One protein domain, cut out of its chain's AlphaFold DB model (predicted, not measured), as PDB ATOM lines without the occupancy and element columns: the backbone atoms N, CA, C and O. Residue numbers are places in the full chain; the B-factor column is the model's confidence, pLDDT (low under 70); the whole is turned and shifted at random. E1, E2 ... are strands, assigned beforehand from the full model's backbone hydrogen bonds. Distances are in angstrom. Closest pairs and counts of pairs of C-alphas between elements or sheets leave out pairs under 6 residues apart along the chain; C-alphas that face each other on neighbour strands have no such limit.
ATOM      1  N   LYS A 181     -39.406  -1.061  37.171       52.53
ATOM      2  CA  LYS A 181     -38.916  -2.396  37.546       52.53
ATOM      3  C   LYS A 181     -38.058  -2.143  38.777       52.53
ATOM      4  O   LYS A 181     -37.130  -1.337  38.642       52.53
ATOM      5  N   GLY A 182     -38.454  -2.671  39.943       51.84
ATOM      6  CA  GLY A 182     -37.730  -2.419  41.184       51.84
ATOM      7  C   GLY A 182     -36.250  -2.512  40.856       51.84
ATOM      8  O   GLY A 182     -35.867  -3.396  40.079       51.84
ATOM      9  N   LYS A 183     -35.445  -1.534  41.287       51.44
ATOM     10  CA  LYS A 183     -33.997  -1.715  41.216       51.44
ATOM     11  C   LYS A 183     -33.760  -2.972  42.033       51.44
ATOM     12  O   LYS A 183     -33.782  -2.894  43.253       51.44
ATOM     13  N   THR A 184     -33.672  -4.123  41.371       54.56
ATOM     14  CA  THR A 184     -33.372  -5.366  42.052       54.56
ATOM     15  C   THR A 184     -32.086  -5.068  42.794       54.56
ATOM     16  O   THR A 184     -31.135  -4.568  42.177       54.56
ATOM     17  N   LEU A 185     -32.099  -5.258  44.114       56.50
ATOM     18  CA  LEU A 185     -30.917  -5.045  44.949       56.50
ATOM     19  C   LEU A 185     -29.724  -5.787  44.329       56.50
ATOM     20  O   LEU A 185     -28.610  -5.272  44.275       56.50
ATOM     21  N   THR A 186     -30.012  -6.936  43.718       57.75
ATOM     22  CA  THR A 186     -29.119  -7.722  42.884       57.75
ATOM     23  C   THR A 186     -29.425  -7.512  41.394       57.75
ATOM     24  O   THR A 186     -30.452  -7.914  40.856       57.75
ATOM     25  N   LYS A 187     -28.509  -6.900  40.641       58.22
ATOM     26  CA  LYS A 187     -28.529  -7.096  39.182       58.22
ATOM     27  C   LYS A 187     -28.004  -8.509  38.933       58.22
ATOM     28  O   LYS A 187     -26.937  -8.803  39.470       58.22
ATOM     29  N   PRO A 188     -28.674  -9.362  38.136       53.28
ATOM     30  CA  PRO A 188     -28.063 -10.610  37.702       53.28
ATOM     31  C   PRO A 188     -26.798 -10.231  36.933       53.28
ATOM     32  O   PRO A 188     -26.861  -9.686  35.830       53.28
ATOM     33  N   GLY A 189     -25.648 -10.373  37.586       57.62
ATOM     34  CA  GLY A 189     -24.374 -10.028  36.990       57.62
ATOM     35  C   GLY A 189     -24.112 -10.955  35.812       57.62
ATOM     36  O   GLY A 189     -24.500 -12.118  35.825       57.62
ATOM     37  N   THR A 190     -23.354 -10.479  34.831       57.50
ATOM     38  CA  THR A 190     -22.652 -11.333  33.859       57.50
ATOM     39  C   THR A 190     -21.539 -12.165  34.515       57.50
ATOM     40  O   THR A 190     -20.697 -12.727  33.819       57.50
ATOM     41  N   LEU A 191     -21.480 -12.185  35.851       59.31
ATOM     42  CA  LEU A 191     -20.410 -12.806  36.599       59.31
ATOM     43  C   LEU A 191     -20.441 -14.316  36.400       59.31
ATOM     44  O   LEU A 191     -21.482 -14.969  36.464       59.31
ATOM     45  N   LEU A 192     -19.235 -14.831  36.225       59.22
ATOM     46  CA  LEU A 192     -18.815 -16.217  36.136       59.22
ATOM     47  C   LEU A 192     -19.120 -17.007  37.433       59.22
ATOM     48  O   LEU A 192     -18.252 -17.731  37.905       59.22
ATOM     49  N   LYS A 193     -20.313 -16.881  38.047       57.38
ATOM     50  CA  LYS A 193     -20.693 -17.626  39.272       57.38
ATOM     51  C   LYS A 193     -20.479 -19.130  39.069       57.38
ATOM     52  O   LYS A 193     -20.000 -19.803  39.966       57.38
ATOM     53  N   HIS A 194     -20.750 -19.626  37.859       58.38
ATOM     54  CA  HIS A 194     -20.500 -21.018  37.468       58.38
ATOM     55  C   HIS A 194     -19.028 -21.343  37.164       58.38
ATOM     56  O   HIS A 194     -18.664 -22.511  37.114       58.38
ATOM     57  N   SER A 195     -18.185 -20.339  36.924       64.56
ATOM     58  CA  SER A 195     -16.786 -20.516  36.504       64.56
ATOM     59  C   SER A 195     -15.784 -20.261  37.629       64.56
ATOM     60  O   SER A 195     -14.607 -20.570  37.472       64.56
ATOM     61  N   ILE A 196     -16.237 -19.718  38.760       66.25
ATOM     62  CA  ILE A 196     -15.471 -19.648  40.002       66.25
ATOM     63  C   ILE A 196     -16.026 -20.744  40.920       66.25
ATOM     64  O   ILE A 196     -17.067 -20.529  41.542       66.25
ATOM     65  N   PRO A 197     -15.385 -21.922  41.003       60.78
ATOM     66  CA  PRO A 197     -15.834 -22.972  41.905       60.78
ATOM     67  C   PRO A 197     -15.751 -22.462  43.344       60.78
ATOM     68  O   PRO A 197     -14.677 -22.075  43.818       60.78
ATOM     69  N   ILE A 198     -16.888 -22.447  44.039       66.00
ATOM     70  CA  ILE A 198     -16.931 -22.132  45.465       66.00
ATOM     71  C   ILE A 198     -16.264 -23.308  46.184       66.00
ATOM     72  O   ILE A 198     -16.788 -24.416  46.203       66.00
ATOM     73  N   ARG A 199     -15.068 -23.080  46.735       58.91
ATOM     74  CA  ARG A 199     -14.348 -24.079  47.529       58.91
ATOM     75  C   ARG A 199     -14.939 -24.115  48.936       58.91
ATOM     76  O   ARG A 199     -14.464 -23.409  49.823       58.91
ATOM     77  N   THR A 200     -15.997 -24.890  49.126       62.88
ATOM     78  CA  THR A 200     -16.504 -25.250  50.455       62.88
ATOM     79  C   THR A 200     -15.698 -26.418  51.036       62.88
ATOM     80  O   THR A 200     -15.006 -27.129  50.312       62.88
ATOM     81  N   PHE A 201     -15.735 -26.595  52.362       63.66
ATOM     82  CA  PHE A 201     -15.043 -27.696  53.060       63.66
ATOM     83  C   PHE A 201     -15.588 -29.084  52.653       63.66
ATOM     84  O   PHE A 201     -14.905 -30.093  52.797       63.66
ATOM     85  N   SER A 202     -16.808 -29.108  52.114       64.25
ATOM     86  CA  SER A 202     -17.456 -30.217  51.415       64.25
ATOM     87  C   SER A 202     -17.608 -29.881  49.930       64.25
ATOM     88  O   SER A 202     -17.786 -28.716  49.571       64.25
ATOM     89  N   GLU A 203     -17.552 -30.879  49.050       69.25
ATOM     90  CA  GLU A 203     -17.901 -30.675  47.642       69.25
ATOM     91  C   GLU A 203     -19.391 -30.325  47.530       69.25
ATOM     92  O   GLU A 203     -20.237 -30.943  48.171       69.25
ATOM     93  N   TRP A 204     -19.706 -29.294  46.745       71.44
ATOM     94  CA  TRP A 204     -21.081 -28.871  46.495       71.44
ATOM     95  C   TRP A 204     -21.871 -29.991  45.805       71.44
ATOM     96  O   TRP A 204     -21.524 -30.383  44.687       71.44
ATOM     97  N   ASN A 205     -22.930 -30.495  46.446       74.69
ATOM     98  CA  ASN A 205     -23.715 -31.625  45.950       74.69
ATOM     99  C   ASN A 205     -25.215 -31.298  45.889       74.69
ATOM    100  O   ASN A 205     -25.924 -31.325  46.883       74.69
ATOM    101  N   GLU A 206     -25.725 -31.055  44.683       80.69
ATOM    102  CA  GLU A 206     -27.147 -30.745  44.445       80.69
ATOM    103  C   GLU A 206     -28.072 -31.976  44.563       80.69
ATOM    104  O   GLU A 206     -29.296 -31.868  44.457       80.69
ATOM    105  N   LYS A 207     -27.509 -33.180  44.724       83.12
ATOM    106  CA  LYS A 207     -28.265 -34.442  44.734       83.12
ATOM    107  C   LYS A 207     -28.636 -34.930  46.131       83.12
ATOM    108  O   LYS A 207     -29.278 -35.975  46.221       83.12
ATOM    109  N   GLU A 208     -28.257 -34.216  47.183       86.50
ATOM    110  CA  GLU A 208     -28.617 -34.552  48.558       86.50
ATOM    111  C   GLU A 208     -29.049 -33.305  49.347       86.50
ATOM    112  O   GLU A 208     -28.554 -32.211  49.067       86.50
ATOM    113  N   PRO A 209     -29.966 -33.443  50.323       86.56
ATOM    114  CA  PRO A 209     -30.317 -32.346  51.220       86.56
ATOM    115  C   PRO A 209     -29.119 -31.865  52.050       86.56
ATOM    116  O   PRO A 209     -28.275 -32.663  52.458       86.56
ATOM    117  N   GLY A 210     -29.096 -30.574  52.376       84.88
ATOM    118  CA  GLY A 210     -28.070 -29.929  53.204       84.88
ATOM    119  C   GLY A 210     -27.359 -28.757  52.526       84.88
ATOM    120  O   GLY A 210     -26.587 -28.054  53.181       84.88
ATOM    121  N   PHE A 211     -27.634 -28.510  51.244       84.25
ATOM    122  CA  PHE A 211     -27.090 -27.385  50.485       84.25
ATOM    123  C   PHE A 211     -28.200 -26.381  50.198       84.25
ATOM    124  O   PHE A 211     -29.150 -26.683  49.480       84.25
ATOM    125  N   VAL A 212     -28.069 -25.177  50.756       87.00
ATOM    126  CA  VAL A 212     -29.111 -24.148  50.691       87.00
ATOM    127  C   VAL A 212     -28.660 -22.925  49.897       87.00
ATOM    128  O   VAL A 212     -27.536 -22.444  50.051       87.00
ATOM    129  N   GLU A 213     -29.553 -22.392  49.070       84.62
ATOM    130  CA  GLU A 213     -29.472 -21.020  48.584       84.62
ATOM    131  C   GLU A 213     -30.199 -20.099  49.562       84.62
ATOM    132  O   GLU A 213     -31.311 -20.381  50.009       84.62
ATOM    133  N   VAL A 214     -29.543 -18.995  49.913       88.94
ATOM    134  CA  VAL A 214     -30.071 -17.993  50.837       88.94
ATOM    135  C   VAL A 214     -30.178 -16.672  50.091       88.94
ATOM    136  O   VAL A 214     -29.182 -16.203  49.535       88.94
ATOM    137  N   ASP A 215     -31.363 -16.071  50.084       84.44
ATOM    138  CA  ASP A 215     -31.615 -14.770  49.461       84.44
ATOM    139  C   ASP A 215     -32.375 -13.836  50.413       84.44
ATOM    140  O   ASP A 215     -33.074 -14.274  51.328       84.44
ATOM    141  N   LEU A 216     -32.218 -12.527  50.213       83.94
ATOM    142  CA  LEU A 216     -32.947 -11.503  50.962       83.94
ATOM    143  C   LEU A 216     -33.974 -10.824  50.058       83.94
ATOM    144  O   LEU A 216     -33.626 -10.145  49.090       83.94
ATOM    145  N   VAL A 217     -35.245 -10.913  50.441       82.56
ATOM    146  CA  VAL A 217     -36.348 -10.221  49.773       82.56
ATOM    147  C   VAL A 217     -36.670  -8.936  50.525       82.56
ATOM    148  O   VAL A 217     -37.177  -8.954  51.647       82.56
ATOM    149  N   GLY A 218     -36.373  -7.803  49.888       82.06
ATOM    150  CA  GLY A 218     -36.771  -6.483  50.368       82.06
ATOM    151  C   GLY A 218     -38.242  -6.195  50.069       82.06
ATOM    152  O   GLY A 218     -38.689  -6.319  48.926       82.06
ATOM    153  N   HIS A 219     -38.989  -5.768  51.089       81.25
ATOM    154  CA  HIS A 219     -40.389  -5.335  50.968       81.25
ATOM    155  C   HIS A 219     -40.513  -3.811  50.820       81.25
ATOM    156  O   HIS A 219     -41.494  -3.207  51.245       81.25
ATOM    157  N   ASP A 220     -39.514  -3.167  50.212       77.00
ATOM    158  CA  ASP A 220     -39.429  -1.712  50.022       77.00
ATOM    159  C   ASP A 220     -40.241  -1.205  48.819       77.00
ATOM    160  O   ASP A 220     -40.326  -0.003  48.554       77.00
ATOM    161  N   GLY A 221     -40.817  -2.118  48.030       70.31
ATOM    162  CA  GLY A 221     -41.551  -1.761  46.817       70.31
ATOM    163  C   GLY A 221     -40.685  -0.980  45.821       70.31
ATOM    164  O   GLY A 221     -41.199  -0.180  45.044       70.31
ATOM    165  N   GLY A 222     -39.361  -1.156  45.849       68.88
ATOM    166  CA  GLY A 222     -38.423  -0.425  44.998       68.88
ATOM    167  C   GLY A 222     -38.200   1.042  45.379       68.88
ATOM    168  O   GLY A 222     -37.571   1.768  44.601       68.88
ATOM    169  N   ASN A 223     -38.701   1.496  46.531       68.19
ATOM    170  CA  ASN A 223     -38.378   2.793  47.105       68.19
ATOM    171  C   ASN A 223     -37.597   2.600  48.407       68.19
ATOM    172  O   ASN A 223     -38.179   2.347  49.445       68.19
ATOM    173  N   LEU A 224     -36.288   2.842  48.373       72.00
ATOM    174  CA  LEU A 224     -35.398   2.673  49.528       72.00
ATOM    175  C   LEU A 224     -35.517   3.781  50.596       72.00
ATOM    176  O   LEU A 224     -34.715   3.823  51.525       72.00
ATOM    177  N   ARG A 225     -36.461   4.725  50.470       76.69
ATOM    178  CA  ARG A 225     -36.654   5.814  51.445       76.69
ATOM    179  C   ARG A 225     -37.720   5.431  52.471       76.69
ATOM    180  O   ARG A 225     -38.905   5.587  52.184       76.69
ATOM    181  N   GLY A 226     -37.300   5.003  53.658       80.62
ATOM    182  CA  GLY A 226     -38.192   4.656  54.766       80.62
ATOM    183  C   GLY A 226     -37.693   3.458  55.573       80.62
ATOM    184  O   GLY A 226     -36.567   3.000  55.376       80.62
ATOM    185  N   GLU A 227     -38.544   2.968  56.470       84.75
ATOM    186  CA  GLU A 227     -38.358   1.702  57.182       84.75
ATOM    187  C   GLU A 227     -39.102   0.591  56.437       84.75
ATOM    188  O   GLU A 227     -40.268   0.756  56.073       84.75
ATOM    189  N   PHE A 228     -38.432  -0.538  56.203       82.62
ATOM    190  CA  PHE A 228     -38.985  -1.666  55.453       82.62
ATOM    191  C   PHE A 228     -38.580  -2.989  56.087       82.62
ATOM    192  O   PHE A 228     -37.528  -3.099  56.719       82.62
ATOM    193  N   LEU A 229     -39.412  -4.003  55.875       85.88
ATOM    194  CA  LEU A 229     -39.115  -5.373  56.267       85.88
ATOM    195  C   LEU A 229     -38.228  -6.043  55.212       85.88
ATOM    196  O   LEU A 229     -38.375  -5.803  54.012       85.88
ATOM    197  N   TYR A 230     -37.358  -6.934  55.676       85.75
ATOM    198  CA  TYR A 230     -36.601  -7.854  54.838       85.75
ATOM    199  C   TYR A 230     -36.920  -9.275  55.283       85.75
ATOM    200  O   TYR A 230     -36.840  -9.586  56.472       85.75
ATOM    201  N   SER A 231     -37.297 -10.124  54.334       89.81
ATOM    202  CA  SER A 231     -37.441 -11.561  54.565       89.81
ATOM    203  C   SER A 231     -36.169 -12.267  54.120       89.81
ATOM    204  O   SER A 231     -35.646 -11.971  53.048       89.81
ATOM    205  N   LEU A 232     -35.670 -13.173  54.959       91.88
ATOM    206  CA  LEU A 232     -34.593 -14.091  54.612       91.88
ATOM    207  C   LEU A 232     -35.220 -15.389  54.113       91.88
ATOM    208  O   LEU A 232     -35.843 -16.104  54.898       91.88
ATOM    209  N   ASP A 233     -35.044 -15.670  52.830       89.44
ATOM    210  CA  ASP A 233     -35.501 -16.902  52.207       89.44
ATOM    211  C   ASP A 233     -34.337 -17.893  52.167       89.44
ATOM    212  O   ASP A 233     -33.218 -17.552  51.781       89.44
ATOM    213  N   VAL A 234     -34.603 -19.122  52.606       92.00
ATOM    214  CA  VAL A 234     -33.638 -20.224  52.624       92.00
ATOM    215  C   VAL A 234     -34.278 -21.395  51.898       92.00
ATOM    216  O   VAL A 234     -35.289 -21.928  52.355       92.00
ATOM    217  N   THR A 235     -33.685 -21.795  50.781       87.81
ATOM    218  CA  THR A 235     -34.171 -22.893  49.944       87.81
ATOM    219  C   THR A 235     -33.100 -23.960  49.830       87.81
ATOM    220  O   THR A 235     -32.003 -23.684  49.355       87.81
ATOM    221  N   ASP A 236     -33.413 -25.187  50.237       89.25
ATOM    222  CA  ASP A 236     -32.558 -26.338  49.954       89.25
ATOM    223  C   ASP A 236     -32.650 -26.710  48.469       89.25
ATOM    224  O   ASP A 236     -33.738 -26.833  47.908       89.25
ATOM    225  N   ILE A 237     -31.498 -26.872  47.825       84.75
ATOM    226  CA  ILE A 237     -31.394 -27.062  46.373       84.75
ATOM    227  C   ILE A 237     -31.979 -28.407  45.939       84.75
ATOM    228  O   ILE A 237     -32.516 -28.517  44.834       84.75
ATOM    229  N   HIS A 238     -31.875 -29.427  46.789       84.94
ATOM    230  CA  HIS A 238     -32.360 -30.763  46.482       84.94
ATOM    231  C   HIS A 238     -33.873 -30.875  46.677       84.94
ATOM    232  O   HIS A 238     -34.557 -31.470  45.843       84.94
ATOM    233  N   THR A 239     -34.403 -30.326  47.774       84.38
ATOM    234  CA  THR A 239     -35.831 -30.471  48.103       84.38
ATOM    235  C   THR A 239     -36.725 -29.416  47.457       84.38
ATOM    236  O   THR A 239     -37.890 -29.721  47.197       84.38
ATOM    237  N   GLY A 240     -36.179 -28.233  47.148       73.38
ATOM    238  CA  GLY A 240     -36.893 -27.123  46.505       73.38
ATOM    239  C   GLY A 240     -37.727 -26.267  47.448       73.38
ATOM    240  O   GLY A 240     -38.448 -26.820  48.305       73.38
TER     241      GLY A 240
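This is residues 181 to 240 of the 240 residues of the protein "Putative transposase" of Caldisericum exile (strain DSM 21853 / NBRC 104410 / AZM16c01) (UniProt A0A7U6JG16). With little regular structure, this is one long two-stranded hairpin, E1 and E2, and a long unnamed stretch before it, residues 181 to 211, of which residues 187 to 204 stand free in a wide loop. Of 60 printed residues, 14 are in named elements, E1 then E2, an antiparallel sheet; the class is all strand, with no named helix. The whole is loose, radius of gyration of the C-alphas 15.1 A, and elongated, spanning 41 by 25 by 19 A.

E1, residues 212 to 218, is 19.3 A long and begins at C-alpha 212 (-29.111, -24.148, 50.691). E2, residues 230 to 236, is 19.5 A long and ends at C-alpha 236 (-32.558, -26.338, 49.954).

E1 and E2 are antiparallel neighbours, their directions 160 degrees apart. C-alphas 212 and 236 face each other at 4.1 A. N 213 and O 235, 2.8 A, and N 233 and O 215, 2.8 A, are within hydrogen-bond range.

The C-alphas farthest apart, of Lys 207 and Arg 225, are 41.7 A apart. The printed part has no cut; the link E1 to E2, 11 residues, is long. pLDDT is under 70 at residues 181 to 203 and 222 to 223.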